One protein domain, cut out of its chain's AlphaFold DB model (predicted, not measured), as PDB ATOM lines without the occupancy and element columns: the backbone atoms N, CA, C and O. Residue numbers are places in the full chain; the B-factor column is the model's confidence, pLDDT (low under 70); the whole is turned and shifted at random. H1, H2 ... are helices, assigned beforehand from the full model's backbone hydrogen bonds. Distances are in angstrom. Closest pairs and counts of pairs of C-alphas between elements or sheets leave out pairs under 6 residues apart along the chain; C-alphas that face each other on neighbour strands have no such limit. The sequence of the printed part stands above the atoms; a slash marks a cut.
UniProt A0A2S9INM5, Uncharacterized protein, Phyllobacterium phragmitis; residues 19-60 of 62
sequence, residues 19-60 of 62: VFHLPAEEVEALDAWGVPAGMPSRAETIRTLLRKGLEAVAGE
ATOM      1  N   VAL A  19     180.708 180.210 156.175       94.19
ATOM      2  CA  VAL A  19     181.678 180.649 155.162       94.19
ATOM      3  C   VAL A  19     182.554 181.731 155.782       94.19
ATOM      4  O   VAL A  19     182.039 182.673 156.377       94.19
ATOM      5  N   PHE A  20     183.866 181.590 155.640       90.81
ATOM      6  CA  PHE A  20     184.872 182.543 156.106       90.81
ATOM      7  C   PHE A  20     185.824 182.866 154.957       90.81
ATOM      8  O   PHE A  20     186.089 182.021 154.099       90.81
ATOM      9  N   HIS A  21     186.328 184.094 154.951       95.62
ATOM     10  CA  HIS A  21     187.409 184.510 154.070       95.62
ATOM     11  C   HIS A  21     188.709 184.450 154.860       95.62
ATOM     12  O   HIS A  21     188.803 185.054 155.925       95.62
ATOM     13  N   LEU A  22     189.683 183.717 154.331       95.25
ATOM     14  CA  LEU A  22     191.025 183.593 154.887       95.25
ATOM     15  C   LEU A  22     192.036 183.961 153.795       95.25
ATOM     16  O   LEU A  22     191.741 183.746 152.610       95.25
ATOM     17  N   PRO A  23     193.214 184.490 154.156       98.12
ATOM     18  CA  PRO A  23     194.361 184.537 153.261       98.12
ATOM     19  C   PRO A  23     194.627 183.167 152.622       98.12
ATOM     20  O   PRO A  23     194.462 182.126 153.257       98.12
ATOM     21  N   ALA A  24     195.055 183.162 151.358       96.94
ATOM     22  CA  ALA A  24     195.315 181.920 150.626       96.94
ATOM     23  C   ALA A  24     196.366 181.042 151.330       96.94
ATOM     24  O   ALA A  24     196.177 179.836 151.452       96.94
ATOM     25  N   GLU A  25     197.409 181.668 151.877       97.62
ATOM     26  CA  GLU A  25     198.477 181.010 152.639       97.62
ATOM     27  C   GLU A  25     197.968 180.240 153.870       97.62
ATOM     28  O   GLU A  25     198.460 179.154 154.171       97.62
ATOM     29  N   GLU A  26     196.931 180.736 154.551       95.94
ATOM     30  CA  GLU A  26     196.331 180.036 155.691       95.94
ATOM     31  C   GLU A  26     195.529 178.808 155.243       95.94
ATOM     32  O   GLU A  26     195.547 177.766 155.903       95.94
ATOM     33  N   VAL A  27     194.847 178.903 154.096       94.44
ATOM     34  CA  VAL A  27     194.128 177.767 153.499       94.44
ATOM     35  C   VAL A  27     195.113 176.682 153.064       94.44
ATOM     36  O   VAL A  27     194.870 175.500 153.305       94.44
ATOM     37  N   GLU A  28     196.239 177.074 152.474       95.00
ATOM     38  CA  GLU A  28     197.306 176.152 152.085       95.00
ATOM     39  C   GLU A  28     197.937 175.470 153.303       95.00
ATOM     40  O   GLU A  28     198.106 174.250 153.299       95.00
ATOM     41  N   ALA A  29     198.218 176.218 154.374       94.62
ATOM     42  CA  ALA A  29     198.732 175.654 155.621       94.62
ATOM     43  C   ALA A  29     197.755 174.638 156.244       94.62
ATOM     44  O   ALA A  29     198.168 173.575 156.720       94.62
ATOM     45  N   LEU A  30     196.452 174.930 156.197       93.56
ATOM     46  CA  LEU A  30     195.402 174.025 156.664       93.56
ATOM     47  C   LEU A  30     195.370 172.718 155.858       93.56
ATOM     48  O   LEU A  30     195.254 171.635 156.440       93.56
ATOM     49  N   ASP A  31     195.476 172.804 154.532       91.88
ATOM     50  CA  ASP A  31     195.495 171.632 153.653       91.88
ATOM     51  C   ASP A  31     196.780 170.811 153.830       91.88
ATOM     52  O   ASP A  31     196.721 169.580 153.924       91.88
ATOM     53  N   ALA A  32     197.926 171.487 153.952       93.12
ATOM     54  CA  ALA A  32     199.227 170.872 154.200       93.12
ATOM     55  C   ALA A  32     199.280 170.134 155.545       93.12
ATOM     56  O   ALA A  32     199.990 169.138 155.668       93.12
ATOM     57  N   TRP A  33     198.509 170.579 156.541       92.44
ATOM     58  CA  TRP A  33     198.334 169.855 157.799       92.44
ATOM     59  C   TRP A  33     197.320 168.706 157.679       92.44
ATOM     60  O   TRP A  33     197.575 167.593 158.145       92.44
ATOM     61  N   GLY A  34     196.165 168.958 157.055       91.12
ATOM     62  CA  GLY A  34     195.043 168.017 157.014       91.12
ATOM     63  C   GLY A  34     195.301 166.761 156.179       91.12
ATOM     64  O   GLY A  34     194.919 165.667 156.599       91.12
ATOM     65  N   VAL A  35     195.967 166.894 155.025       84.19
ATOM     66  CA  VAL A  35     196.221 165.763 154.114       84.19
ATOM     67  C   VAL A  35     197.135 164.706 154.756       84.19
ATOM     68  O   VAL A  35     196.723 163.545 154.817       84.19
ATOM     69  N   PRO A  36     198.316 165.049 155.312       88.06
ATOM     70  CA  PRO A  36     199.152 164.077 156.021       88.06
ATOM     71  C   PRO A  36     198.493 163.507 157.281       88.06
ATOM     72  O   PRO A  36     198.764 162.368 157.651       88.06
ATOM     73  N   ALA A  37     197.603 164.267 157.928       86.75
ATOM     74  CA  ALA A  37     196.849 163.812 159.095       86.75
ATOM     75  C   ALA A  37     195.705 162.830 158.754       86.75
ATOM     76  O   ALA A  37     194.982 162.406 159.657       86.75
ATOM     77  N   GLY A  38     195.526 162.469 157.476       90.19
ATOM     78  CA  GLY A  38     194.497 161.527 157.028       90.19
ATOM     79  C   GLY A  38     193.078 162.096 157.069       90.19
ATOM     80  O   GLY A  38     192.112 161.331 157.113       90.19
ATOM     81  N   MET A  39     192.929 163.424 157.075       92.00
ATOM     82  CA  MET A  39     191.614 164.059 157.123       92.00
ATOM     83  C   MET A  39     190.906 163.915 155.767       92.00
ATOM     84  O   MET A  39     191.476 164.259 154.732       92.00
ATOM     85  N   PRO A  40     189.643 163.459 155.735       89.50
ATOM     86  CA  PRO A  40     188.946 163.155 154.484       89.50
ATOM     87  C   PRO A  40     188.464 164.408 153.738       89.50
ATOM     88  O   PRO A  40     188.067 164.327 152.578       89.50
ATOM     89  N   SER A  41     188.434 165.567 154.401       92.75
ATOM     90  CA  SER A  41     188.084 166.846 153.784       92.75
ATOM     91  C   SER A  41     188.576 168.017 154.625       92.75
ATOM     92  O   SER A  41     188.708 167.897 155.843       92.75
ATOM     93  N   ARG A  42     188.717 169.190 153.997       91.88
ATOM     94  CA  ARG A  42     189.004 170.449 154.700       91.88
ATOM     95  C   ARG A  42     187.978 170.758 155.796       91.88
ATOM     96  O   ARG A  42     188.334 171.262 156.852       91.88
ATOM     97  N   ALA A  43     186.705 170.423 155.576       92.62
ATOM     98  CA  ALA A  43     185.663 170.621 156.580       92.62
ATOM     99  C   ALA A  43     185.889 169.751 157.829       92.62
ATOM    100  O   ALA A  43     185.695 170.236 158.942       92.62
ATOM    101  N   GLU A  44     186.324 168.498 157.663       92.00
ATOM    102  CA  GLU A  44     186.699 167.635 158.792       92.00
ATOM    103  C   GLU A  44     187.947 168.160 159.505       92.00
ATOM    104  O   GLU A  44     187.928 168.280 160.728       92.00
ATOM    105  N   THR A  45     188.966 168.598 158.760       94.44
ATOM    106  CA  THR A  45     190.155 169.263 159.317       94.44
ATOM    107  C   THR A  45     189.767 170.417 160.246       94.44
ATOM    108  O   THR A  45     190.198 170.468 161.398       94.44
ATOM    109  N   ILE A  46     188.890 171.312 159.781       94.00
ATOM    110  CA  ILE A  46     188.430 172.472 160.557       94.00
ATOM    111  C   ILE A  46     187.636 172.034 161.789       94.00
ATOM    112  O   ILE A  46     187.868 172.558 162.874       94.00
ATOM    113  N   ARG A  47     186.740 171.046 161.668       92.25
ATOM    114  CA  ARG A  47     185.997 170.510 162.824       92.25
ATOM    115  C   ARG A  47     186.931 169.941 163.887       92.25
ATOM    116  O   ARG A  47     186.695 170.160 165.074       92.25
ATOM    117  N   THR A  48     187.980 169.228 163.481       93.38
ATOM    118  CA  THR A  48     188.983 168.686 164.404       93.38
ATOM    119  C   THR A  48     189.748 169.797 165.112       93.38
ATOM    120  O   THR A  48     189.912 169.731 166.329       93.38
ATOM    121  N   LEU A  49     190.196 170.819 164.380       92.75
ATOM    122  CA  LEU A  49     190.927 171.945 164.964       92.75
ATOM    123  C   LEU A  49     190.049 172.764 165.915       92.75
ATOM    124  O   LEU A  49     190.488 173.075 167.019       92.75
ATOM    125  N   LEU A  50     188.794 173.029 165.540       93.81
ATOM    126  CA  LEU A  50     187.823 173.690 166.414       93.81
ATOM    127  C   LEU A  50     187.602 172.901 167.705       93.81
ATOM    128  O   LEU A  50     187.624 173.485 168.782       93.81
ATOM    129  N   ARG A  51     187.437 171.574 167.616       93.75
ATOM    130  CA  ARG A  51     187.274 170.726 168.802       93.75
ATOM    131  C   ARG A  51     188.481 170.825 169.735       93.75
ATOM    132  O   ARG A  51     188.294 171.086 170.914       93.75
ATOM    133  N   LYS A  52     189.697 170.688 169.195       92.38
ATOM    134  CA  LYS A  52     190.939 170.804 169.975       92.38
ATOM    135  C   LYS A  52     191.081 172.171 170.642       92.38
ATOM    136  O   LYS A  52     191.465 172.236 171.803       92.38
ATOM    137  N   GLY A  53     190.763 173.249 169.922       94.19
ATOM    138  CA  GLY A  53     190.803 174.605 170.471       94.19
ATOM    139  C   GLY A  53     189.809 174.800 171.617       94.19
ATOM    140  O   GLY A  53     190.168 175.357 172.647       94.19
ATOM    141  N   LEU A  54     188.582 174.291 171.470       93.44
ATOM    142  CA  LEU A  54     187.562 174.360 172.522       93.44
ATOM    143  C   LEU A  54     187.921 173.506 173.747       93.44
ATOM    144  O   LEU A  54     187.709 173.946 174.871       93.44
ATOM    145  N   GLU A  55     188.472 172.307 173.542       93.94
ATOM    146  CA  GLU A  55     188.943 171.431 174.626       93.94
ATOM    147  C   GLU A  55     190.103 172.062 175.406       93.94
ATOM    148  O   GLU A  55     190.125 171.971 176.631       93.94
ATOM    149  N   ALA A  56     191.033 172.731 174.716       94.12
ATOM    150  CA  ALA A  56     192.159 173.411 175.352       94.12
ATOM    151  C   ALA A  56     191.697 174.528 176.301       94.12
ATOM    152  O   ALA A  56     192.194 174.610 177.417       94.12
ATOM    153  N   VAL A  57     190.708 175.329 175.891       91.00
ATOM    154  CA  VAL A  57     190.154 176.406 176.730       91.00
ATOM    155  C   VAL A  57     189.296 175.844 177.868       91.00
ATOM    156  O   VAL A  57     189.383 176.313 178.996       91.00
ATOM    157  N   ALA A  58     188.492 174.808 177.611       81.31
ATOM    158  CA  ALA A  58     187.634 174.212 178.639       81.31
ATOM    159  C   ALA A  58     188.421 173.530 179.776       81.31
ATOM    160  O   ALA A  58     187.915 173.422 180.890       81.31
ATOM    161  N   GLY A  59     189.640 173.052 179.500       64.75
ATOM    162  CA  GLY A  59     190.524 172.451 180.502       64.75
ATOM    163  C   GLY A  59     191.246 173.456 181.406       64.75
ATOM    164  O   GLY A  59     191.792 173.042 182.423       64.75
ATOM    165  N   GLU A  60     191.254 174.748 181.062       58.72
ATOM    166  CA  GLU A  60     191.927 175.800 181.841       58.72
ATOM    167  C   GLU A  60     191.055 176.371 182.981       58.72
ATOM    168  O   GLU A  60     191.574 177.065 183.851       58.72
TER     169      GLU A  60
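AT A GLANCE: This is residues 19 to 60 of the 62 residues of an uncharacterized protein of Phyllobacterium phragmitis (UniProt A0A2S9INM5). A long helix, H2, and a shorter one, H1, meet as an L, the first turn of H2 near the last residue of H1, with residues 35 to 41 looping round between them. Residues 50 to 60 of H2 stick out as a free arm. The printed part has 42 residues with two named helices, H1 then H2, and no named strand; its class is all helix. It is only just loose, close to compact, with a radius of gyration of the C-alphas of 11.4 A and spans of 32 by 24 by 16 A.

HOW THE PARTS SIT: H2, residues 42 to 60, touches H1, residues 24 to 34, with residues 42 to 45 alone. The closest C-alphas are those of Gly 34 and Thr 45, 5.5 A apart. Their lines are about perpendicular, at 82 degrees. In H1 every O i to N i+4 pair is within hydrogen-bond range; in H2, 14 of 15 are.

IN THESE COORDINATES: H2 measures 27.8 A from C-alpha 42 at (189.004, 170.449, 154.700) to C-alpha 60 at (191.927, 175.800, 181.841). H1 measures 15.3 A and begins at C-alpha 24, (195.315, 181.920, 150.626).

THE WHOLE: The C-alphas farthest apart, those of Ala 24 and Glu 60, are 32.0 A apart. The printed part has no cut, and the link from H1 to H2 is short. Residues 19 to 26, of which 24 to 26 belong to H1, stand free. Mean pLDDT of the printed part is 91.2; residues 59 to 60 are under 70.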